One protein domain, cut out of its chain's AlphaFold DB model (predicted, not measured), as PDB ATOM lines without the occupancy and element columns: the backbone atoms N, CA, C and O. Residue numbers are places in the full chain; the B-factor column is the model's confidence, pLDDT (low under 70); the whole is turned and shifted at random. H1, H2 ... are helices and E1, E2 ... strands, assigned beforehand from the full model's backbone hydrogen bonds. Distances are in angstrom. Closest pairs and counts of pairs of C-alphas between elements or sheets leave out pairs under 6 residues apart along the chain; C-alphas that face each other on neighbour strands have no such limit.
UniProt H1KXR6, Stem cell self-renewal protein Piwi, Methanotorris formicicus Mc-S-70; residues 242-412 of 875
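Overview. This is residues 242 to 412 of the 875 residues of the protein "Stem cell self-renewal protein Piwi" of Methanotorris formicicus Mc-S-70 (UniProt H1KXR6). The model is a long, twisted two-strand arm, E2 and E3, with a helix-and-sheet head at one end. In the head a small sheet, E5 E6 E7, has H3 over one face and H2 over the other; E8 and E4 continue the arm's sheet into it, while E1 pairs beside E2 and H4 and H5 pack on the arm. The printed part has 171 residues, mixed helices and strands, in the order E1 E2 E3 H1 H2 E4 E5 H3 E6 E7 E8 H4 H5. The sheets, E1 - E2 - E3 - E8 - E4 and E5 - E6 - E7, are antiparallel. The whole is loose, with a radius of gyration of the C-alphas of 19.4 A, and elongated, spanning 63 by 32 by 29 A.

Along the chain. E1, residues 242 to 246, begins with C-alpha 242 at (-11.161, -70.359, 83.933). E2, residues 251 to 264, is 41.2 A long, and E3, residues 268 to 284, is 47.7 A. H1 is residues 285 to 290, H2 296 to 304, E4 308 to 312 and E5 324 to 328. H3, residues 333 to 348, is 24.2 A long. E6 is residues 364 to 367, E7 372 to 374, E8 378 to 383 and H4 386 to 394. H5, residues 397 to 410, is 20.1 A long and ends with C-alpha 410 at (3.898, -78.945, 92.024).

Arrangement. E1 E2 E3 form a meander, each strand the antiparallel neighbour of the one before, with N 244 and O 253 at 3.0 A and N 256 and O 276 at 3.0 A. E3 and E8 are antiparallel neighbours, with N 279 and O 382 within hydrogen-bond range at 2.8 A, and so are E8 and E4, with N 381 and O 309 within hydrogen-bond range at 2.8 A. E3, H1 H2 and E4 form a split strand-helix-strand unit, E8 between its strands, with a right-handed crossover. This sheet is strongly twisted. H5 is on it at a height of 7.3 A; the closest C-alphas of E3 and H5, Pro 275 and Glu 401, are 6.5 A apart. H4 and H5 are close but not clearly touching, at a steep tilt of 67 degrees. In the small sheet, N 366 and O 326 are 2.8 A apart, as are N 365 and O 373. H2 and H3 are on opposite faces of it; the closest C-alphas of H3 and E7, His 338 and Ala 372, are 6.8 A apart. Each O i to N i+4 pair is within hydrogen-bond range in H1, H2, H4 and H5, and 11 of 12 in H3.

Size, cuts and confidence. The farthest C-alphas, Glu 267 and Asp 358, are 65.1 A apart. The printed part has no cut. The links E4 to E5 and H3 to E6 are long. Residues 407 to 412, of which 407 to 410 belong to H5, stand free. The mean pLDDT of the printed part is 84.7; residues 264 to 267 and 314 to 320 are under 70.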
ATOM      1  N   ASN A 242     -10.086 -70.396  82.952       89.88
ATOM      2  CA  ASN A 242     -11.161 -70.359  83.933       89.88
ATOM      3  C   ASN A 242     -12.061 -69.168  83.642       89.88
ATOM      4  O   ASN A 242     -11.587 -68.037  83.570       89.88
ATOM      5  N   GLU A 243     -13.349 -69.426  83.467       88.94
ATOM      6  CA  GLU A 243     -14.335 -68.390  83.226       88.94
ATOM      7  C   GLU A 243     -15.261 -68.264  84.424       88.94
ATOM      8  O   GLU A 243     -16.031 -69.177  84.712       88.94
ATOM      9  N   LYS A 244     -15.229 -67.110  85.088       88.19
ATOM     10  CA  LYS A 244     -16.061 -66.845  86.262       88.19
ATOM     11  C   LYS A 244     -16.838 -65.550  86.074       88.19
ATOM     12  O   LYS A 244     -16.275 -64.543  85.646       88.19
ATOM     13  N   PHE A 245     -18.132 -65.574  86.379       87.06
ATOM     14  CA  PHE A 245     -18.912 -64.347  86.501       87.06
ATOM     15  C   PHE A 245     -18.519 -63.634  87.796       87.06
ATOM     16  O   PHE A 245     -18.369 -64.279  88.835       87.06
ATOM     17  N   ILE A 246     -18.278 -62.326  87.720       86.31
ATOM     18  CA  ILE A 246     -17.910 -61.529  88.889       86.31
ATOM     19  C   ILE A 246     -18.962 -60.449  89.084       86.31
ATOM     20  O   ILE A 246     -18.971 -59.464  88.347       86.31
ATOM     21  N   ASP A 247     -19.795 -60.613  90.112       83.81
ATOM     22  CA  ASP A 247     -20.952 -59.751  90.390       83.81
ATOM     23  C   ASP A 247     -20.563 -58.278  90.515       83.81
ATOM     24  O   ASP A 247     -21.177 -57.416  89.897       83.81
ATOM     25  N   LYS A 248     -19.453 -57.987  91.210       82.31
ATOM     26  CA  LYS A 248     -18.925 -56.617  91.359       82.31
ATOM     27  C   LYS A 248     -18.554 -55.942  90.036       82.31
ATOM     28  O   LYS A 248     -18.460 -54.722  89.988       82.31
ATOM     29  N   ILE A 249     -18.279 -56.723  88.992       82.00
ATOM     30  CA  ILE A 249     -17.954 -56.229  87.648       82.00
ATOM     31  C   ILE A 249     -19.184 -56.330  86.728       82.00
ATOM     32  O   ILE A 249     -19.237 -55.651  85.704       82.00
ATOM     33  N   GLY A 250     -20.159 -57.183  87.058       81.19
ATOM     34  CA  GLY A 250     -21.315 -57.488  86.214       81.19
ATOM     35  C   GLY A 250     -20.939 -58.161  84.890       81.19
ATOM     36  O   GLY A 250     -21.695 -58.091  83.924       81.19
ATOM     37  N   LYS A 251     -19.746 -58.767  84.796       84.44
ATOM     38  CA  LYS A 251     -19.245 -59.397  83.565       84.44
ATOM     39  C   LYS A 251     -18.561 -60.727  83.849       84.44
ATOM     40  O   LYS A 251     -18.095 -61.001  84.957       84.44
ATOM     41  N   LYS A 252     -18.454 -61.541  82.800       88.88
ATOM     42  CA  LYS A 252     -17.714 -62.799  82.817       88.88
ATOM     43  C   LYS A 252     -16.234 -62.528  82.547       88.88
ATOM     44  O   LYS A 252     -15.878 -61.924  81.537       88.88
ATOM     45  N   ILE A 253     -15.371 -62.964  83.458       90.31
ATOM     46  CA  ILE A 253     -13.920 -62.811  83.355       90.31
ATOM     47  C   ILE A 253     -13.296 -64.157  83.000       90.31
ATOM     48  O   ILE A 253     -13.517 -65.154  83.683       90.31
ATOM     49  N   LEU A 254     -12.500 -64.164  81.931       89.44
ATOM     50  CA  LEU A 254     -11.614 -65.262  81.571       89.44
ATOM     51  C   LEU A 254     -10.233 -65.027  82.175       89.44
ATOM     52  O   LEU A 254      -9.539 -64.086  81.778       89.44
ATOM     53  N   THR A 255      -9.812 -65.935  83.044       91.25
ATOM     54  CA  THR A 255      -8.449 -66.036  83.561       91.25
ATOM     55  C   THR A 255      -7.653 -67.067  82.762       91.25
ATOM     56  O   THR A 255      -8.121 -68.179  82.511       91.25
ATOM     57  N   TYR A 256      -6.426 -66.706  82.395       91.56
ATOM     58  CA  TYR A 256      -5.436 -67.578  81.760       91.56
ATOM     59  C   TYR A 256      -4.023 -67.156  82.176       91.56
ATOM     60  O   TYR A 256      -3.819 -66.051  82.679       91.56
ATOM     61  N   PHE A 257      -3.023 -68.007  81.943       92.62
ATOM     62  CA  PHE A 257      -1.639 -67.706  82.308       92.62
ATOM     63  C   PHE A 257      -0.775 -67.381  81.092       92.62
ATOM     64  O   PHE A 257      -0.917 -67.938  80.005       92.62
ATOM     65  N   SER A 258       0.166 -66.466  81.294       91.38
ATOM     66  CA  SER A 258       1.282 -66.231  80.383       91.38
ATOM     67  C   SER A 258       2.581 -66.614  81.064       91.38
ATOM     68  O   SER A 258       2.742 -66.346  82.253       91.38
ATOM     69  N   ILE A 259       3.494 -67.225  80.310       92.00
ATOM     70  CA  ILE A 259       4.773 -67.687  80.840       92.00
ATOM     71  C   ILE A 259       5.952 -67.177  80.014       92.00
ATOM     72  O   ILE A 259       5.836 -67.025  78.794       92.00
ATOM     73  N   THR A 260       7.088 -66.958  80.669       90.62
ATOM     74  CA  THR A 260       8.398 -66.752  80.032       90.62
ATOM     75  C   THR A 260       9.503 -67.337  80.902       90.62
ATOM     76  O   THR A 260       9.255 -67.671  82.058       90.62
ATOM     77  N   ILE A 261      10.708 -67.452  80.347       87.25
ATOM     78  CA  ILE A 261      11.922 -67.786  81.091       87.25
ATOM     79  C   ILE A 261      12.807 -66.548  81.226       87.25
ATOM     80  O   ILE A 261      12.782 -65.695  80.342       87.25
ATOM     81  N   THR A 262      13.518 -66.458  82.350       81.69
ATOM     82  CA  THR A 262      14.681 -65.583  82.582       81.69
ATOM     83  C   THR A 262      15.785 -66.399  83.280       81.69
ATOM     84  O   THR A 262      15.468 -67.444  83.854       81.69
ATOM     85  N   SER A 263      17.055 -65.993  83.227       76.62
ATOM     86  CA  SER A 263      18.193 -66.792  83.726       76.62
ATOM     87  C   SER A 263      19.368 -65.974  84.275       76.62
ATOM     88  O   SER A 263      19.660 -64.890  83.765       76.62
ATOM     89  N   ASP A 264      20.074 -66.508  85.286       62.84
ATOM     90  CA  ASP A 264      21.358 -65.990  85.807       62.84
ATOM     91  C   ASP A 264      22.531 -66.720  85.179       62.84
ATOM     92  O   ASP A 264      22.928 -67.817  85.539       62.84
ATOM     93  N   GLU A 265      23.096 -66.094  84.152       55.72
ATOM     94  CA  GLU A 265      24.468 -66.404  83.740       55.72
ATOM     95  C   GLU A 265      24.729 -67.879  83.400       55.72
ATOM     96  O   GLU A 265      25.859 -68.350  83.459       55.72
ATOM     97  N   ASN A 266      23.691 -68.550  82.885       57.78
ATOM     98  CA  ASN A 266      23.647 -69.945  82.441       57.78
ATOM     99  C   ASN A 266      23.435 -71.011  83.531       57.78
ATOM    100  O   ASN A 266      23.352 -72.182  83.150       57.78
ATOM    101  N   GLU A 267      23.296 -70.653  84.813       65.75
ATOM    102  CA  GLU A 267      23.265 -71.629  85.916       65.75
ATOM    103  C   GLU A 267      21.876 -71.880  86.512       65.75
ATOM    104  O   GLU A 267      21.502 -73.037  86.726       65.75
ATOM    105  N   ASN A 268      21.084 -70.831  86.741       77.00
ATOM    106  CA  ASN A 268      19.706 -70.927  87.212       77.00
ATOM    107  C   ASN A 268      18.757 -70.284  86.204       77.00
ATOM    108  O   ASN A 268      19.022 -69.265  85.565       77.00
ATOM    109  N   TYR A 269      17.600 -70.918  86.060       83.50
ATOM    110  CA  TYR A 269      16.538 -70.470  85.177       83.50
ATOM    111  C   TYR A 269      15.277 -70.308  86.003       83.50
ATOM    112  O   TYR A 269      14.991 -71.121  86.879       83.50
ATOM    113  N   PHE A 270      14.500 -69.280  85.695       83.81
ATOM    114  CA  PHE A 270      13.269 -68.954  86.392       83.81
ATOM    115  C   PHE A 270      12.110 -68.950  85.409       83.81
ATOM    116  O   PHE A 270      12.122 -68.240  84.401       83.81
ATOM    117  N   LEU A 271      11.074 -69.717  85.730       88.06
ATOM    118  CA  LEU A 271       9.781 -69.645  85.080       88.06
ATOM    119  C   LEU A 271       9.007 -68.461  85.657       88.06
ATOM    120  O   LEU A 271       8.598 -68.476  86.813       88.06
ATOM    121  N   ILE A 272       8.760 -67.444  84.842       87.12
ATOM    122  CA  ILE A 272       7.880 -66.338  85.209       87.12
ATOM    123  C   ILE A 272       6.461 -66.703  84.793       87.12
ATOM    124  O   ILE A 272       6.212 -66.898  83.601       87.12
ATOM    125  N   VAL A 273       5.521 -66.747  85.739       88.06
ATOM    126  CA  VAL A 273       4.100 -67.016  85.465       88.06
ATOM    127  C   VAL A 273       3.279 -65.784  85.800       88.06
ATOM    128  O   VAL A 273       3.304 -65.288  86.919       88.06
ATOM    129  N   LYS A 274       2.527 -65.264  84.835       89.12
ATOM    130  CA  LYS A 274       1.670 -64.094  85.035       89.12
ATOM    131  C   LYS A 274       0.211 -64.423  84.698       89.12
ATOM    132  O   LYS A 274      -0.061 -64.681  83.517       89.12
ATOM    133  N   PRO A 275      -0.712 -64.345  85.677       89.19
ATOM    134  CA  PRO A 275      -2.148 -64.346  85.428       89.19
ATOM    135  C   PRO A 275      -2.556 -63.188  84.512       89.19
ATOM    136  O   PRO A 275      -2.037 -62.069  84.610       89.19
ATOM    137  N   LYS A 276      -3.475 -63.459  83.591       89.31
ATOM    138  CA  LYS A 276      -4.060 -62.485  82.677       89.31
ATOM    139  C   LYS A 276      -5.569 -62.652  82.637       89.31
ATOM    140  O   LYS A 276      -6.082 -63.768  82.683       89.31
ATOM    141  N   HIS A 277      -6.247 -61.526  82.443       89.94
ATOM    142  CA  HIS A 277      -7.700 -61.439  82.440       89.94
ATOM    143  C   HIS A 277      -8.203 -60.861  81.126       89.94
ATOM    144  O   HIS A 277      -7.574 -59.973  80.541       89.94
ATOM    145  N   LYS A 278      -9.339 -61.371  80.663       89.62
ATOM    146  CA  LYS A 278     -10.118 -60.809  79.554       89.62
ATOM    147  C   LYS A 278     -11.584 -60.776  79.956       89.62
ATOM    148  O   LYS A 278     -12.032 -61.635  80.713       89.62
ATOM    149  N   ILE A 279     -12.315 -59.807  79.434       89.12
ATOM    150  CA  ILE A 279     -13.761 -59.712  79.595       89.12
ATOM    151  C   ILE A 279     -14.407 -60.486  78.448       89.12
ATOM    152  O   ILE A 279     -14.036 -60.301  77.291       89.12
ATOM    153  N   ILE A 280     -15.369 -61.344  78.775       88.12
ATOM    154  CA  ILE A 280     -16.281 -61.975  77.820       88.12
ATOM    155  C   ILE A 280     -17.680 -61.436  78.128       88.12
ATOM    156  O   ILE A 280     -18.087 -61.413  79.294       88.12
ATOM    157  N   SER A 281     -18.417 -60.992  77.111       86.44
ATOM    158  CA  SER A 281     -19.811 -60.599  77.309       86.44
ATOM    159  C   SER A 281     -20.644 -61.794  77.786       86.44
ATOM    160  O   SER A 281     -20.475 -62.921  77.325       86.44
ATOM    161  N   SER A 282     -21.536 -61.555  78.749       82.62
ATOM    162  CA  SER A 282     -22.503 -62.560  79.213       82.62
ATOM    163  C   SER A 282     -23.638 -62.779  78.210       82.62
ATOM    164  O   SER A 282     -24.271 -63.828  78.222       82.62
ATOM    165  N   GLU A 283     -23.871 -61.801  77.336       88.62
ATOM    166  CA  GLU A 283     -24.925 -61.787  76.328       88.62
ATOM    167  C   GLU A 283     -24.333 -61.632  74.926       88.62
ATOM    168  O   GLU A 283     -23.192 -61.186  74.753       88.62
ATOM    169  N   THR A 284     -25.123 -62.002  73.921       91.38
ATOM    170  CA  THR A 284     -24.769 -61.824  72.512       91.38
ATOM    171  C   THR A 284     -24.701 -60.344  72.162       91.38
ATOM    172  O   THR A 284     -25.389 -59.516  72.761       91.38
ATOM    173  N   ILE A 285     -23.892 -59.999  71.163       92.94
ATOM    174  CA  ILE A 285     -23.763 -58.622  70.680       92.94
ATOM    175  C   ILE A 285     -25.130 -58.072  70.250       92.94
ATOM    176  O   ILE A 285     -25.428 -56.917  70.533       92.94
ATOM    177  N   TYR A 286     -25.987 -58.912  69.657       93.62
ATOM    178  CA  TYR A 286     -27.369 -58.543  69.337       93.62
ATOM    179  C   TYR A 286     -28.140 -58.066  70.578       93.62
ATOM    180  O   TYR A 286     -28.676 -56.963  70.578       93.62
ATOM    181  N   ASN A 287     -28.136 -58.849  71.661       92.50
ATOM    182  CA  ASN A 287     -28.828 -58.480  72.899       92.50
ATOM    183  C   ASN A 287     -28.209 -57.240  73.557       92.50
ATOM    184  O   ASN A 287     -28.928 -56.422  74.119       92.50
ATOM    185  N   MET A 288     -26.887 -57.072  73.469       92.12
ATOM    186  CA  MET A 288     -26.223 -55.874  73.985       92.12
ATOM    187  C   MET A 288     -26.658 -54.607  73.240       92.12
ATOM    188  O   MET A 288     -26.896 -53.594  73.893       92.12
ATOM    189  N   LEU A 289     -26.770 -54.669  71.909       92.69
ATOM    190  CA  LEU A 289     -27.256 -53.562  71.080       92.69
ATOM    191  C   LEU A 289     -28.739 -53.285  71.355       92.69
ATOM    192  O   LEU A 289     -29.098 -52.155  71.665       92.69
ATOM    193  N   LYS A 290     -29.574 -54.329  71.338       93.19
ATOM    194  CA  LYS A 290     -31.021 -54.231  71.581       93.19
ATOM    195  C   LYS A 290     -31.361 -53.644  72.953       93.19
ATOM    196  O   LYS A 290     -32.305 -52.876  73.085       93.19
ATOM    197  N   ASN A 291     -30.581 -53.990  73.977       91.12
ATOM    198  CA  ASN A 291     -30.784 -53.523  75.349       91.12
ATOM    199  C   ASN A 291     -30.010 -52.229  75.669       91.12
ATOM    200  O   ASN A 291     -29.850 -51.904  76.845       91.12
ATOM    201  N   ASN A 292     -29.470 -51.527  74.664       86.50
ATOM    202  CA  ASN A 292     -28.683 -50.295  74.826       86.50
ATOM    203  C   ASN A 292     -27.493 -50.419  75.804       86.50
ATOM    204  O   ASN A 292     -27.069 -49.445  76.423       86.50
ATOM    205  N   LYS A 293     -26.912 -51.620  75.944       84.19
ATOM    206  CA  LYS A 293     -25.702 -51.854  76.758       84.19
ATOM    207  C   LYS A 293     -24.424 -51.412  76.042       84.19
ATOM    208  O   LYS A 293     -23.378 -51.266  76.675       84.19
ATOM    209  N   ILE A 294     -24.492 -51.258  74.723       86.25
ATOM    210  CA  ILE A 294     -23.454 -50.673  73.878       86.25
ATOM    211  C   ILE A 294     -24.128 -50.032  72.665       86.25
ATOM    212  O   ILE A 294     -25.059 -50.612  72.110       86.25
ATOM    213  N   ASP A 295     -23.663 -48.859  72.244       90.00
ATOM    214  CA  ASP A 295     -24.098 -48.253  70.988       90.00
ATOM    215  C   ASP A 295     -23.296 -48.807  69.798       90.00
ATOM    216  O   ASP A 295     -22.144 -49.241  69.935       90.00
ATOM    217  N   PHE A 296     -23.902 -48.796  68.608       88.88
ATOM    218  CA  PHE A 296     -23.279 -49.376  67.419       88.88
ATOM    219  C   PHE A 296     -21.994 -48.647  67.005       88.88
ATOM    220  O   PHE A 296     -21.013 -49.318  66.699       88.88
ATOM    221  N   LYS A 297     -21.945 -47.309  67.071       86.00
ATOM    222  CA  LYS A 297     -20.744 -46.534  66.695       86.00
ATOM    223  C   LYS A 297     -19.546 -46.906  67.572       86.00
ATOM    224  O   LYS A 297     -18.432 -47.104  67.082       86.00
ATOM    225  N   THR A 298     -19.759 -47.054  68.879       85.06
ATOM    226  CA  THR A 298     -18.726 -47.511  69.813       85.06
ATOM    227  C   THR A 298     -18.294 -48.940  69.512       85.06
ATOM    228  O   THR A 298     -17.093 -49.220  69.535       85.06
ATOM    229  N   LEU A 299     -19.242 -49.844  69.244       90.31
ATOM    230  CA  LEU A 299     -18.947 -51.233  68.899       90.31
ATOM    231  C   LEU A 299     -18.128 -51.331  67.606       90.31
ATOM    232  O   LEU A 299     -17.076 -51.964  67.607       90.31
ATOM    233  N   GLU A 300     -18.579 -50.683  66.535       89.81
ATOM    234  CA  GLU A 300     -17.918 -50.635  65.231       89.81
ATOM    235  C   GLU A 300     -16.476 -50.155  65.369       89.81
ATOM    236  O   GLU A 300     -15.540 -50.864  64.988       89.81
ATOM    237  N   ARG A 301     -16.278 -49.008  66.032       84.38
ATOM    238  CA  ARG A 301     -14.945 -48.467  66.302       84.38
ATOM    239  C   ARG A 301     -14.071 -49.482  67.032       84.38
ATOM    240  O   ARG A 301     -12.918 -49.664  66.650       84.38
ATOM    241  N   LYS A 302     -14.598 -50.141  68.071       85.12
ATOM    242  CA  LYS A 302     -13.853 -51.130  68.868       85.12
ATOM    243  C   LYS A 302     -13.476 -52.386  68.081       85.12
ATOM    244  O   LYS A 302     -12.419 -52.965  68.333       85.12
ATOM    245  N   LEU A 303     -14.344 -52.832  67.179       88.38
ATOM    246  CA  LEU A 303     -14.126 -54.028  66.370       88.38
ATOM    247  C   LEU A 303     -13.120 -53.766  65.245       88.38
ATOM    248  O   LEU A 303     -12.160 -54.524  65.112       88.38
ATOM    249  N   LEU A 304     -13.291 -52.672  64.497       83.44
ATOM    250  CA  LEU A 304     -12.443 -52.334  63.348       83.44
ATOM    251  C   LEU A 304     -11.031 -51.897  63.758       83.44
ATOM    252  O   LEU A 304     -10.061 -52.215  63.075       83.44
ATOM    253  N   ASN A 305     -10.872 -51.235  64.909       78.00
ATOM    254  CA  ASN A 305      -9.540 -50.906  65.435       78.00
ATOM    255  C   ASN A 305      -8.854 -52.090  66.158       78.00
ATOM    256  O   ASN A 305      -7.717 -51.964  66.620       78.00
ATOM    257  N   GLY A 306      -9.543 -53.230  66.298       77.12
ATOM    258  CA  GLY A 306      -9.043 -54.436  66.957       77.12
ATOM    259  C   GLY A 306      -8.871 -54.337  68.478       77.12
ATOM    260  O   GLY A 306      -8.176 -55.175  69.062       77.12
ATOM    261  N   SER A 307      -9.468 -53.335  69.133       77.31
ATOM    262  CA  SER A 307      -9.486 -53.212  70.602       77.31
ATOM    263  C   SER A 307     -10.454 -54.196  71.265       77.31
ATOM    264  O   SER A 307     -10.238 -54.594  72.415       77.31
ATOM    265  N   ALA A 308     -11.463 -54.645  70.521       86.12
ATOM    266  CA  ALA A 308     -12.314 -55.775  70.852       86.12
ATOM    267  C   ALA A 308     -12.197 -56.860  69.775       86.12
ATOM    268  O   ALA A 308     -11.971 -56.582  68.599       86.12
ATOM    269  N   LEU A 309     -12.351 -58.113  70.193       90.19
ATOM    270  CA  LEU A 309     -12.469 -59.264  69.302       90.19
ATOM    271  C   LEU A 309     -13.853 -59.873  69.476       90.19
ATOM    272  O   LEU A 309     -14.532 -59.624  70.477       90.19
ATOM    273  N   ILE A 310     -14.229 -60.744  68.549       89.06
ATOM    274  CA  ILE A 310     -15.441 -61.544  68.693       89.06
ATOM    275  C   ILE A 310     -15.128 -63.030  68.784       89.06
ATOM    276  O   ILE A 310     -14.097 -63.514  68.311       89.06
ATOM    277  N   THR A 311     -16.037 -63.757  69.415       86.56
ATOM    278  CA  THR A 311     -16.108 -65.220  69.381       86.56
ATOM    279  C   THR A 311     -17.573 -65.641  69.314       86.56
ATOM    280  O   THR A 311     -18.465 -64.801  69.383       86.56
ATOM    281  N   THR A 312     -17.842 -66.932  69.188       83.62
ATOM    282  CA  THR A 312     -19.207 -67.464  69.153       83.62
ATOM    283  C   THR A 312     -19.746 -67.721  70.562       83.62
ATOM    284  O   THR A 312     -18.998 -68.185  71.424       83.62
ATOM    285  N   SER A 313     -21.045 -67.514  70.793       77.75
ATOM    286  CA  SER A 313     -21.704 -67.805  72.083       77.75
ATOM    287  C   SER A 313     -21.830 -69.300  72.407       77.75
ATOM    288  O   SER A 313     -22.073 -69.666  73.555       77.75
ATOM    289  N   ARG A 314     -21.593 -70.169  71.421       68.56
ATOM    290  CA  ARG A 314     -21.650 -71.636  71.531       68.56
ATOM    291  C   ARG A 314     -20.663 -72.197  72.558       68.56
ATOM    292  O   ARG A 314     -19.534 -71.721  72.672       68.56
ATOM    293  N   ALA A 315     -21.074 -73.252  73.264       51.16
ATOM    294  CA  ALA A 315     -20.204 -74.048  74.135       51.16
ATOM    295  C   ALA A 315     -19.435 -75.133  73.357       51.16
ATOM    296  O   ALA A 315     -18.259 -75.371  73.635       51.16
ATOM    297  N   VAL A 316     -20.064 -75.741  72.344       46.16
ATOM    298  CA  VAL A 316     -19.438 -76.762  71.493       46.16
ATOM    299  C   VAL A 316     -18.538 -76.072  70.466       46.16
ATOM    300  O   VAL A 316     -19.002 -75.277  69.653       46.16
ATOM    301  N   GLY A 317     -17.229 -76.326  70.545       52.12
ATOM    302  CA  GLY A 317     -16.267 -75.888  69.530       52.12
ATOM    303  C   GLY A 317     -16.081 -74.372  69.411       52.12
ATOM    304  O   GLY A 317     -16.022 -73.861  68.293       52.12
ATOM    305  N   ARG A 318     -15.964 -73.635  70.531       57.06
ATOM    306  CA  ARG A 318     -15.688 -72.183  70.499       57.06
ATOM    307  C   ARG A 318     -14.566 -71.843  69.521       57.06
ATOM    308  O   ARG A 318     -13.410 -72.242  69.711       57.06
ATOM    309  N   ARG A 319     -14.910 -71.059  68.495       64.69
ATOM    310  CA  ARG A 319     -13.937 -70.545  67.530       64.69
ATOM    311  C   ARG A 319     -12.973 -69.581  68.217       64.69
ATOM    312  O   ARG A 319     -13.265 -69.001  69.268       64.69
ATOM    313  N   LYS A 320     -11.782 -69.432  67.629       68.94
ATOM    314  CA  LYS A 320     -10.783 -68.472  68.112       68.94
ATOM    315  C   LYS A 320     -11.392 -67.072  68.176       68.94
ATOM    316  O   LYS A 320     -12.336 -66.765  67.461       68.94
ATOM    317  N   TYR A 321     -10.823 -66.240  69.038       82.06
ATOM    318  CA  TYR A 321     -11.120 -64.815  69.042       82.06
ATOM    319  C   TYR A 321     -10.547 -64.194  67.773       82.06
ATOM    320  O   TYR A 321      -9.360 -64.393  67.496       82.06
ATOM    321  N   VAL A 322     -11.372 -63.467  67.028       82.75
ATOM    322  CA  VAL A 322     -11.001 -62.932  65.715       82.75
ATOM    323  C   VAL A 322     -11.206 -61.421  65.674       82.75
ATOM    324  O   VAL A 322     -12.143 -60.891  66.276       82.75
ATOM    325  N   LYS A 323     -10.268 -60.736  65.010       86.44
ATOM    326  CA  LYS A 323     -10.367 -59.316  64.669       86.44
ATOM    327  C   LYS A 323     -11.294 -59.139  63.481       86.44
ATOM    328  O   LYS A 323     -11.283 -59.962  62.569       86.44
ATOM    329  N   ILE A 324     -12.044 -58.050  63.480       90.12
ATOM    330  CA  ILE A 324     -12.990 -57.753  62.413       90.12
ATOM    331  C   ILE A 324     -12.351 -56.819  61.407       90.12
ATOM    332  O   ILE A 324     -11.803 -55.788  61.784       90.12
ATOM    333  N   LYS A 325     -12.442 -57.194  60.131       90.19
ATOM    334  CA  LYS A 325     -11.972 -56.369  59.013       90.19
ATOM    335  C   LYS A 325     -13.101 -55.641  58.289       90.19
ATOM    336  O   LYS A 325     -12.851 -54.621  57.663       90.19
ATOM    337  N   LYS A 326     -14.329 -56.166  58.356       91.56
ATOM    338  CA  LYS A 326     -15.505 -55.586  57.697       91.56
ATOM    339  C   LYS A 326     -16.766 -55.877  58.505       91.56
ATOM    340  O   LYS A 326     -16.902 -56.964  59.069       91.56
ATOM    341  N   ILE A 327     -17.671 -54.907  58.552       93.50
ATOM    342  CA  ILE A 327     -19.005 -55.029  59.140       93.50
ATOM    343  C   ILE A 327     -20.014 -54.782  58.024       93.50
ATOM    344  O   ILE A 327     -19.816 -53.872  57.228       93.50
ATOM    345  N   ILE A 328     -21.052 -55.610  57.964       92.50
ATOM    346  CA  ILE A 328     -22.087 -55.582  56.932       92.50
ATOM    347  C   ILE A 328     -23.430 -55.384  57.627       92.50
ATOM    348  O   ILE A 328     -23.782 -56.128  58.554       92.50
ATOM    349  N   SER A 329     -24.160 -54.368  57.185       91.00
ATOM    350  CA  SER A 329     -25.485 -54.014  57.688       91.00
ATOM    351  C   SER A 329     -26.593 -54.840  57.018       91.00
ATOM    352  O   SER A 329     -26.416 -55.307  55.894       91.00
ATOM    353  N   PRO A 330     -27.777 -54.980  57.643       88.69
ATOM    354  CA  PRO A 330     -28.879 -55.755  57.066       88.69
ATOM    355  C   PRO A 330     -29.491 -55.087  55.820       88.69
ATOM    356  O   PRO A 330     -30.260 -55.708  55.091       88.69
ATOM    357  N   LYS A 331     -29.127 -53.826  55.542       88.12
ATOM    358  CA  LYS A 331     -29.525 -53.079  54.339       88.12
ATOM    359  C   LYS A 331     -28.682 -53.431  53.109       88.12
ATOM    360  O   LYS A 331     -29.052 -53.071  51.993       88.12
ATOM    361  N   GLU A 332     -27.539 -54.082  53.295       88.81
ATOM    362  CA  GLU A 332     -26.633 -54.435  52.204       88.81
ATOM    363  C   GLU A 332     -27.033 -55.764  51.562       88.81
ATOM    364  O   GLU A 332     -27.380 -56.725  52.242       88.81
ATOM    365  N   LYS A 333     -26.938 -55.853  50.229       87.56
ATOM    366  CA  LYS A 333     -27.346 -57.058  49.484       87.56
ATOM    367  C   LYS A 333     -26.575 -58.314  49.908       87.56
ATOM    368  O   LYS A 333     -27.147 -59.397  49.964       87.56
ATOM    369  N   GLU A 334     -25.291 -58.167  50.232       91.88
ATOM    370  CA  GLU A 334     -24.420 -59.273  50.657       91.88
ATOM    371  C   GLU A 334     -24.780 -59.853  52.040       91.88
ATOM    372  O   GLU A 334     -24.399 -60.984  52.346       91.88
ATOM    373  N   TYR A 335     -25.556 -59.139  52.866       92.88
ATOM    374  CA  TYR A 335     -25.969 -59.609  54.194       92.88
ATOM    375  C   TYR A 335     -26.776 -60.913  54.136       92.88
ATOM    376  O   TYR A 335     -26.544 -61.838  54.922       92.88
ATOM    377  N   TRP A 336     -27.720 -60.992  53.196       90.69
ATOM    378  CA  TRP A 336     -28.624 -62.135  53.065       90.69
ATOM    379  C   TRP A 336     -27.901 -63.389  52.600       90.69
ATOM    380  O   TRP A 336     -28.128 -64.457  53.166       90.69
ATOM    381  N   GLN A 337     -26.958 -63.236  51.667       91.69
ATOM    382  CA  GLN A 337     -26.104 -64.334  51.225       91.69
ATOM    383  C   GLN A 337     -25.311 -64.912  52.403       91.69
ATOM    384  O   GLN A 337     -25.378 -66.106  52.677       91.69
ATOM    385  N   HIS A 338     -24.639 -64.056  53.179       92.31
ATOM    386  CA  HIS A 338     -23.889 -64.511  54.350       92.31
ATOM    387  C   HIS A 338     -24.773 -65.149  55.423       92.31
ATOM    388  O   HIS A 338     -24.354 -66.093  56.088       92.31
ATOM    389  N   THR A 339     -25.990 -64.645  55.616       91.12
ATOM    390  CA  THR A 339     -26.943 -65.220  56.572       91.12
ATOM    391  C   THR A 339     -27.333 -66.643  56.179       91.12
ATOM    392  O   THR A 339     -27.344 -67.525  57.042       91.12
ATOM    393  N   GLN A 340     -27.599 -66.881  54.892       90.81
ATOM    394  CA  GLN A 340     -27.871 -68.215  54.364       90.81
ATOM    395  C   GLN A 340     -26.670 -69.145  54.574       90.81
ATOM    396  O   GLN A 340     -26.821 -70.188  55.209       90.81
ATOM    397  N   ASP A 341     -25.470 -68.724  54.159       89.56
ATOM    398  CA  ASP A 341     -24.239 -69.513  54.309       89.56
ATOM    399  C   ASP A 341     -23.985 -69.903  55.780       89.56
ATOM    400  O   ASP A 341     -23.581 -71.027  56.099       89.56
ATOM    401  N   ILE A 342     -24.236 -68.969  56.707       89.31
ATOM    402  CA  ILE A 342     -24.096 -69.203  58.145       89.31
ATOM    403  C   ILE A 342     -25.118 -70.234  58.633       89.31
ATOM    404  O   ILE A 342     -24.742 -71.136  59.382       89.31
ATOM    405  N   ASN A 343     -26.388 -70.111  58.243       90.25
ATOM    406  CA  ASN A 343     -27.443 -71.030  58.667       90.25
ATOM    407  C   ASN A 343     -27.221 -72.447  58.120       90.25
ATOM    408  O   ASN A 343     -27.314 -73.401  58.889       90.25
ATOM    409  N   GLU A 344     -26.811 -72.591  56.858       89.25
ATOM    410  CA  GLU A 344     -26.442 -73.890  56.278       89.25
ATOM    411  C   GLU A 344     -25.262 -74.532  57.022       89.25
ATOM    412  O   GLU A 344     -25.241 -75.738  57.279       89.25
ATOM    413  N   HIS A 345     -24.259 -73.733  57.407       84.50
ATOM    414  CA  HIS A 345     -23.166 -74.224  58.244       84.50
ATOM    415  C   HIS A 345     -23.659 -74.634  59.638       84.50
ATOM    416  O   HIS A 345     -23.195 -75.628  60.189       84.50
ATOM    417  N   TYR A 346     -24.588 -73.883  60.227       86.94
ATOM    418  CA  TYR A 346     -25.130 -74.176  61.553       86.94
ATOM    419  C   TYR A 346     -25.944 -75.461  61.576       86.94
ATOM    420  O   TYR A 346     -25.796 -76.229  62.522       86.94
ATOM    421  N   GLU A 347     -26.722 -75.714  60.532       85.75
ATOM    422  CA  GLU A 347     -27.455 -76.959  60.343       85.75
ATOM    423  C   GLU A 347     -26.499 -78.152  60.208       85.75
ATOM    424  O   GLU A 347     -26.619 -79.122  60.956       85.75
ATOM    425  N   LYS A 348     -25.466 -78.039  59.357       84.38
ATOM    426  CA  LYS A 348     -24.425 -79.075  59.192       84.38
ATOM    427  C   LYS A 348     -23.689 -79.401  60.495       84.38
ATOM    428  O   LYS A 348     -23.341 -80.553  60.734       84.38
ATOM    429  N   GLU A 349     -23.448 -78.396  61.334       77.75
ATOM    430  CA  GLU A 349     -22.759 -78.543  62.624       77.75
ATOM    431  C   GLU A 349     -23.717 -78.845  63.795       77.75
ATOM    432  O   GLU A 349     -23.285 -78.877  64.949       77.75
ATOM    433  N   GLY A 350     -25.017 -79.037  63.529       78.50
ATOM    434  CA  GLY A 350     -26.018 -79.387  64.539       78.50
ATOM    435  C   GLY A 350     -26.249 -78.303  65.591       78.50
ATOM    436  O   GLY A 350     -26.455 -78.610  66.767       78.50
ATOM    437  N   VAL A 351     -26.173 -77.024  65.215       77.31
ATOM    438  CA  VAL A 351     -26.321 -75.929  66.175       77.31
ATOM    439  C   VAL A 351     -27.738 -75.364  66.187       77.31
ATOM    440  O   VAL A 351     -28.174 -74.834  65.169       77.31
ATOM    441  N   PRO A 352     -28.431 -75.378  67.347       80.25
ATOM    442  CA  PRO A 352     -29.856 -75.045  67.436       80.25
ATOM    443  C   PRO A 352     -30.128 -73.531  67.435       80.25
ATOM    444  O   PRO A 352     -30.792 -73.006  68.325       80.25
ATOM    445  N   ILE A 353     -29.563 -72.789  66.479       81.69
ATOM    446  CA  ILE A 353     -29.800 -71.351  66.307       81.69
ATOM    447  C   ILE A 353     -29.840 -71.041  64.814       81.69
ATOM    448  O   ILE A 353     -28.868 -71.314  64.116       81.69
ATOM    449  N   SER A 354     -30.909 -70.382  64.368       84.94
ATOM    450  CA  SER A 354     -30.964 -69.694  63.075       84.94
ATOM    451  C   SER A 354     -30.718 -68.194  63.267       84.94
ATOM    452  O   SER A 354     -31.093 -67.605  64.287       84.94
ATOM    453  N   VAL A 355     -30.030 -67.573  62.314       88.44
ATOM    454  CA  VAL A 355     -29.696 -66.144  62.309       88.44
ATOM    455  C   VAL A 355     -30.310 -65.431  61.103       88.44
ATOM    456  O   VAL A 355     -30.859 -66.077  60.216       88.44
ATOM    457  N   GLY A 356     -30.246 -64.096  61.088       84.69
ATOM    458  CA  GLY A 356     -30.906 -63.251  60.088       84.69
ATOM    459  C   GLY A 356     -31.930 -62.283  60.682       84.69
ATOM    460  O   GLY A 356     -32.241 -62.346  61.881       84.69
ATOM    461  N   GLY A 357     -32.465 -61.409  59.832       83.62
ATOM    462  CA  GLY A 357     -33.575 -60.499  60.121       83.62
ATOM    463  C   GLY A 357     -33.241 -59.027  59.872       83.62
ATOM    464  O   GLY A 357     -32.092 -58.619  60.002       83.62
ATOM    465  N   ASP A 358     -34.278 -58.241  59.594       78.75
ATOM    466  CA  ASP A 358     -34.183 -56.833  59.157       78.75
ATOM    467  C   ASP A 358     -33.963 -55.843  60.314       78.75
ATOM    468  O   ASP A 358     -33.913 -54.629  60.120       78.75
ATOM    469  N   ASP A 359     -33.865 -56.359  61.541       85.62
ATOM    470  CA  ASP A 359     -33.636 -55.573  62.747       85.62
ATOM    471  C   ASP A 359     -32.319 -54.786  62.625       85.62
ATOM    472  O   ASP A 359     -31.277 -55.331  62.259       85.62
ATOM    473  N   ILE A 360     -32.348 -53.505  62.998       85.62
ATOM    474  CA  ILE A 360     -31.195 -52.593  62.994       85.62
ATOM    475  C   ILE A 360     -30.017 -53.064  63.867       85.62
ATOM    476  O   ILE A 360     -28.945 -52.461  63.827       85.62
ATOM    477  N   HIS A 361     -30.194 -54.110  64.678       91.56
ATOM    478  CA  HIS A 361     -29.164 -54.735  65.512       91.56
ATOM    479  C   HIS A 361     -28.570 -56.027  64.908       91.56
ATOM    480  O   HIS A 361     -27.671 -56.649  65.496       91.56
ATOM    481  N   CYS A 362     -29.056 -56.458  63.745       92.81
ATOM    482  CA  CYS A 362     -28.558 -57.617  63.013       92.81
ATOM    483  C   CYS A 362     -27.426 -57.217  62.062       92.81
ATOM    484  O   CYS A 362     -27.667 -56.619  61.025       92.81
ATOM    485  N   TYR A 363     -26.187 -57.587  62.391       94.62
ATOM    486  CA  TYR A 363     -25.016 -57.331  61.545       94.62
ATOM    487  C   TYR A 363     -24.252 -58.623  61.273       94.62
ATOM    488  O   TYR A 363     -24.264 -59.549  62.098       94.62
ATOM    489  N   ILE A 364     -23.538 -58.646  60.147       94.69
ATOM    490  CA  ILE A 364     -22.495 -59.633  59.868       94.69
ATOM    491  C   ILE A 364     -21.130 -58.989  60.103       94.69
ATOM    492  O   ILE A 364     -20.830 -57.909  59.602       94.69
ATOM    493  N   PHE A 365     -20.283 -59.672  60.861       94.12
ATOM    494  CA  PHE A 365     -18.888 -59.316  61.061       94.12
ATOM    495  C   PHE A 365     -18.007 -60.288  60.287       94.12
ATOM    496  O   PHE A 365     -18.061 -61.494  60.526       94.12
ATOM    497  N   ILE A 366     -17.178 -59.770  59.387       92.00
ATOM    498  CA  ILE A 366     -16.204 -60.568  58.646       92.00
ATOM    499  C   ILE A 366     -14.872 -60.524  59.389       92.00
ATOM    500  O   ILE A 366     -14.269 -59.459  59.574       92.00
ATOM    501  N   GLY A 367     -14.427 -61.696  59.829       86.25
ATOM    502  CA  GLY A 367     -13.162 -61.871  60.520       86.25
ATOM    503  C   GLY A 367     -11.943 -61.799  59.598       86.25
ATOM    504  O   GLY A 367     -12.033 -62.008  58.389       86.25
ATOM    505  N   GLU A 368     -10.763 -61.559  60.174       81.75
ATOM    506  CA  GLU A 368      -9.471 -61.759  59.488       81.75
ATOM    507  C   GLU A 368      -9.248 -63.216  59.035       81.75
ATOM    508  O   GLU A 368      -8.377 -63.472  58.211       81.75
ATOM    509  N   ASP A 369     -10.014 -64.171  59.571       77.19
ATOM    510  CA  ASP A 369     -10.031 -65.571  59.140       77.19
ATOM    511  C   ASP A 369     -11.032 -65.851  58.005       77.19
ATOM    512  O   ASP A 369     -11.316 -67.015  57.724       77.19
ATOM    513  N   ASP A 370     -11.571 -64.794  57.388       80.81
ATOM    514  CA  ASP A 370     -12.591 -64.824  56.333       80.81
ATOM    515  C   ASP A 370     -13.920 -65.468  56.751       80.81
ATOM    516  O   ASP A 370     -14.792 -65.705  55.918       80.81
ATOM    517  N   TYR A 371     -14.120 -65.722  58.047       84.06
ATOM    518  CA  TYR A 371     -15.371 -66.266  58.544       84.06
ATOM    519  C   TYR A 371     -16.388 -65.161  58.845       84.06
ATOM    520  O   TYR A 371     -16.050 -64.106  59.391       84.06
ATOM    521  N   ALA A 372     -17.652 -65.434  58.518       89.94
ATOM    522  CA  ALA A 372     -18.773 -64.544  58.767       89.94
ATOM    523  C   ALA A 372     -19.438 -64.862  60.117       89.94
ATOM    524  O   ALA A 372     -19.851 -65.989  60.398       89.94
ATOM    525  N   TYR A 373     -19.558 -63.845  60.965       91.19
ATOM    526  CA  TYR A 373     -20.139 -63.948  62.297       91.19
ATOM    527  C   TYR A 373     -21.391 -63.085  62.400       91.19
ATOM    528  O   TYR A 373     -21.343 -61.887  62.153       91.19
ATOM    529  N   HIS A 374     -22.503 -63.665  62.843       93.56
ATOM    530  CA  HIS A 374     -23.741 -62.914  63.054       93.56
ATOM    531  C   HIS A 374     -23.872 -62.428  64.508       93.56
ATOM    532  O   HIS A 374     -23.563 -63.179  65.444       93.56
ATOM    533  N   THR A 375     -24.388 -61.213  64.736       93.00
ATOM    534  CA  THR A 375     -24.542 -60.609  66.084       93.00
ATOM    535  C   THR A 375     -25.296 -61.494  67.081       93.00
ATOM    536  O   THR A 375     -24.882 -61.606  68.235       93.00
ATOM    537  N   LYS A 376     -26.359 -62.179  66.636       92.00
ATOM    538  CA  LYS A 376     -27.153 -63.152  67.426       92.00
ATOM    539  C   LYS A 376     -26.368 -64.352  67.974       92.00
ATOM    540  O   LYS A 376     -26.820 -64.969  68.929       92.00
ATOM    541  N   ASN A 377     -25.205 -64.680  67.415       89.56
ATOM    542  CA  ASN A 377     -24.358 -65.784  67.884       89.56
ATOM    543  C   ASN A 377     -22.948 -65.313  68.278       89.56
ATOM    544  O   ASN A 377     -22.055 -66.133  68.477       89.56
ATOM    545  N   SER A 378     -22.724 -64.003  68.383       90.88
ATOM    546  CA  SER A 378     -21.403 -63.439  68.668       90.88
ATOM    547  C   SER A 378     -21.336 -62.896  70.089       90.88
ATOM    548  O   SER A 378     -22.238 -62.183  70.517       90.88
ATOM    549  N   LEU A 379     -20.261 -63.208  70.811       90.31
ATOM    550  CA  LEU A 379     -19.902 -62.593  72.089       90.31
ATOM    551  C   LEU A 379     -18.760 -61.602  71.881       90.31
ATOM    552  O   LEU A 379     -17.833 -61.860  71.106       90.31
ATOM    553  N   LEU A 380     -18.810 -60.502  72.625       90.19
ATOM    554  CA  LEU A 380     -17.756 -59.502  72.655       90.19
ATOM    555  C   LEU A 380     -16.641 -59.945  73.605       90.19
ATOM    556  O   LEU A 380     -16.895 -60.438  74.707       90.19
ATOM    557  N   TYR A 381     -15.399 -59.745  73.182       87.31
ATOM    558  CA  TYR A 381     -14.214 -60.101  73.943       87.31
ATOM    559  C   TYR A 381     -13.235 -58.935  74.020       87.31
ATOM    560  O   TYR A 381     -12.708 -58.478  73.007       87.31
ATOM    561  N   GLU A 382     -12.953 -58.480  75.238       88.31
ATOM    562  CA  GLU A 382     -12.201 -57.248  75.480       88.31
ATOM    563  C   GLU A 382     -11.062 -57.473  76.483       88.31
ATOM    564  O   GLU A 382     -11.075 -58.394  77.309       88.31
ATOM    565  N   GLY A 383     -10.046 -56.610  76.427       84.44
ATOM    566  CA  GLY A 383      -9.112 -56.467  77.541       84.44
ATOM    567  C   GLY A 383      -9.841 -55.985  78.798       84.44
ATOM    568  O   GLY A 383     -10.846 -55.283  78.713       84.44
ATOM    569  N   VAL A 384      -9.341 -56.357  79.978       83.69
ATOM    570  CA  VAL A 384      -9.827 -55.746  81.222       83.69
ATOM    571  C   VAL A 384      -9.440 -54.268  81.263       83.69
ATOM    572  O   VAL A 384      -8.308 -53.911  80.940       83.69
ATOM    573  N   THR A 385     -10.387 -53.416  81.653       81.50
ATOM    574  CA  THR A 385     -10.114 -52.000  81.915       81.50
ATOM    575  C   THR A 385      -9.327 -51.841  83.213       81.50
ATOM    576  O   THR A 385      -9.247 -52.767  84.027       81.50
ATOM    577  N   GLU A 386      -8.771 -50.649  83.429       74.50
ATOM    578  CA  GLU A 386      -8.049 -50.346  84.662       74.50
ATOM    579  C   GLU A 386      -8.904 -50.570  85.918       74.50
ATOM    580  O   GLU A 386      -8.446 -51.181  86.884       74.50
ATOM    581  N   ASP A 387     -10.161 -50.129  85.887       79.56
ATOM    582  CA  ASP A 387     -11.074 -50.257  87.024       79.56
ATOM    583  C   ASP A 387     -11.406 -51.720  87.323       79.56
ATOM    584  O   ASP A 387     -11.372 -52.147  88.478       79.56
ATOM    585  N   VAL A 388     -11.645 -52.523  86.281       84.25
ATOM    586  CA  VAL A 388     -11.883 -53.964  86.426       84.25
ATOM    587  C   VAL A 388     -10.660 -54.651  87.018       84.25
ATOM    588  O   VAL A 388     -10.782 -55.448  87.946       84.25
ATOM    589  N   GLN A 389      -9.469 -54.325  86.520       82.44
ATOM    590  CA  GLN A 389      -8.237 -54.892  87.046       82.44
ATOM    591  C   GLN A 389      -8.025 -54.499  88.517       82.44
ATOM    592  O   GLN A 389      -7.605 -55.345  89.303       82.44
ATOM    593  N   LYS A 390      -8.375 -53.273  88.921       80.19
ATOM    594  CA  LYS A 390      -8.334 -52.856  90.328       80.19
ATOM    595  C   LYS A 390      -9.298 -53.673  91.194       80.19
ATOM    596  O   LYS A 390      -8.886 -54.174  92.234       80.19
ATOM    597  N   ILE A 391     -10.538 -53.880  90.746       85.31
ATOM    598  CA  ILE A 391     -11.520 -54.707  91.468       85.31
ATOM    599  C   ILE A 391     -10.981 -56.130  91.681       85.31
ATOM    600  O   ILE A 391     -11.050 -56.653  92.792       85.31
ATOM    601  N   LEU A 392     -10.393 -56.742  90.646       83.62
ATOM    602  CA  LEU A 392      -9.782 -58.074  90.747       83.62
ATOM    603  C   LEU A 392      -8.656 -58.121  91.794       83.62
ATOM    604  O   LEU A 392      -8.550 -59.092  92.547       83.62
ATOM    605  N   LEU A 393      -7.827 -57.077  91.863       78.25
ATOM    606  CA  LEU A 393      -6.761 -56.964  92.863       78.25
ATOM    607  C   LEU A 393      -7.310 -56.800  94.278       78.25
ATOM    608  O   LEU A 393      -6.872 -57.510  95.181       78.25
ATOM    609  N   ASP A 394      -8.292 -55.919  94.458       78.94
ATOM    610  CA  ASP A 394      -8.906 -55.631  95.758       78.94
ATOM    611  C   ASP A 394      -9.623 -56.864  96.345       78.94
ATOM    612  O   ASP A 394      -9.752 -56.996  97.567       78.94
ATOM    613  N   MET A 395     -10.056 -57.780  95.470       81.81
ATOM    614  CA  MET A 395     -10.620 -59.092  95.807       81.81
ATOM    615  C   MET A 395      -9.567 -60.164  96.141       81.81
ATOM    616  O   MET A 395      -9.944 -61.270  96.507       81.81
ATOM    617  N   GLY A 396      -8.268 -59.886  95.989       78.31
ATOM    618  CA  GLY A 396      -7.200 -60.873  96.193       78.31
ATOM    619  C   GLY A 396      -7.076 -61.912  95.071       78.31
ATOM    620  O   GLY A 396      -6.319 -62.874  95.207       78.31
ATOM    621  N   LYS A 397      -7.769 -61.715  93.937       83.50
ATOM    622  CA  LYS A 397      -7.905 -62.724  92.874       83.50
ATOM    623  C   LYS A 397      -6.566 -63.161  92.286       83.50
ATOM    624  O   LYS A 397      -6.373 -64.322  91.954       83.50
ATOM    625  N   PHE A 398      -5.619 -62.235  92.194       81.38
ATOM    626  CA  PHE A 398      -4.291 -62.534  91.671       81.38
ATOM    627  C   PHE A 398      -3.519 -63.555  92.519       81.38
ATOM    628  O   PHE A 398      -2.838 -64.408  91.955       81.38
ATOM    629  N   LEU A 399      -3.610 -63.482  93.854       78.75
ATOM    630  CA  LEU A 399      -2.925 -64.438  94.735       78.75
ATOM    631  C   LEU A 399      -3.547 -65.828  94.599       78.75
ATOM    632  O   LEU A 399      -2.818 -66.795  94.416       78.75
ATOM    633  N   GLU A 400      -4.880 -65.912  94.570       83.56
ATOM    634  CA  GLU A 400      -5.619 -67.157  94.303       83.56
ATOM    635  C   GLU A 400      -5.178 -67.807  92.974       83.56
ATOM    636  O   GLU A 400      -4.952 -69.016  92.884       83.56
ATOM    637  N   GLU A 401      -5.005 -66.999  91.928       88.31
ATOM    638  CA  GLU A 401      -4.562 -67.467  90.614       88.31
ATOM    639  C   GLU A 401      -3.096 -67.913  90.609       88.31
ATOM    640  O   GLU A 401      -2.758 -68.895  89.948       88.31
ATOM    641  N   LEU A 402      -2.215 -67.239  91.354       83.81
ATOM    642  CA  LEU A 402      -0.838 -67.698  91.528       83.81
ATOM    643  C   LEU A 402      -0.762 -69.002  92.328       83.81
ATOM    644  O   LEU A 402       0.006 -69.882  91.948       83.81
ATOM    645  N   GLU A 403      -1.570 -69.167  93.374       83.44
ATOM    646  CA  GLU A 403      -1.664 -70.435  94.108       83.44
ATOM    647  C   GLU A 403      -2.216 -71.559  93.223       83.44
ATOM    648  O   GLU A 403      -1.711 -72.683  93.245       83.44
ATOM    649  N   THR A 404      -3.165 -71.245  92.338       87.69
ATOM    650  CA  THR A 404      -3.625 -72.186  91.307       87.69
ATOM    651  C   THR A 404      -2.474 -72.601  90.387       87.69
ATOM    652  O   THR A 404      -2.275 -73.790  90.133       87.69
ATOM    653  N   ALA A 405      -1.678 -71.639  89.906       87.69
ATOM    654  CA  ALA A 405      -0.512 -71.935  89.081       87.69
ATOM    655  C   ALA A 405       0.511 -72.805  89.830       87.69
ATOM    656  O   ALA A 405       1.009 -73.774  89.258       87.69
ATOM    657  N   LYS A 406       0.782 -72.516  91.109       83.56
ATOM    658  CA  LYS A 406       1.666 -73.323  91.963       83.56
ATOM    659  C   LYS A 406       1.161 -74.750  92.119       83.56
ATOM    660  O   LYS A 406       1.927 -75.680  91.896       83.56
ATOM    661  N   SER A 407      -0.118 -74.924  92.444       85.31
ATOM    662  CA  SER A 407      -0.744 -76.243  92.591       85.31
ATOM    663  C   SER A 407      -0.599 -77.085  91.323       85.31
ATOM    664  O   SER A 407      -0.232 -78.257  91.394       85.31
ATOM    665  N   ILE A 408      -0.780 -76.469  90.147       87.81
ATOM    666  CA  ILE A 408      -0.493 -77.125  88.868       87.81
ATOM    667  C   ILE A 408       0.993 -77.505  88.815       87.81
ATOM    668  O   ILE A 408       1.305 -78.680  88.655       87.81
ATOM    669  N   LEU A 409       1.907 -76.548  88.994       85.88
ATOM    670  CA  LEU A 409       3.357 -76.740  88.857       85.88
ATOM    671  C   LEU A 409       3.958 -77.799  89.803       85.88
ATOM    672  O   LEU A 409       4.852 -78.531  89.370       85.88
ATOM    673  N   LYS A 410       3.453 -77.935  91.039       81.56
ATOM    674  CA  LYS A 410       3.898 -78.945  92.024       81.56
ATOM    675  C   LYS A 410       3.764 -80.382  91.515       81.56
ATOM    676  O   LYS A 410       4.566 -81.232  91.870       81.56
ATOM    677  N   GLN A 411       2.811 -80.646  90.621       79.94
ATOM    678  CA  GLN A 411       2.554 -81.986  90.075       79.94
ATOM    679  C   GLN A 411       3.678 -82.496  89.151       79.94
ATOM    680  O   GLN A 411       3.638 -83.647  88.729       79.94
ATOM    681  N   GLY A 412       4.634 -81.644  88.757       71.69
ATOM    682  CA  GLY A 412       5.585 -81.946  87.685       71.69
ATOM    683  C   GLY A 412       7.054 -82.107  88.072       71.69
ATOM    684  O   GLY A 412       7.842 -82.381  87.176       71.69
TER     685      GLY A 412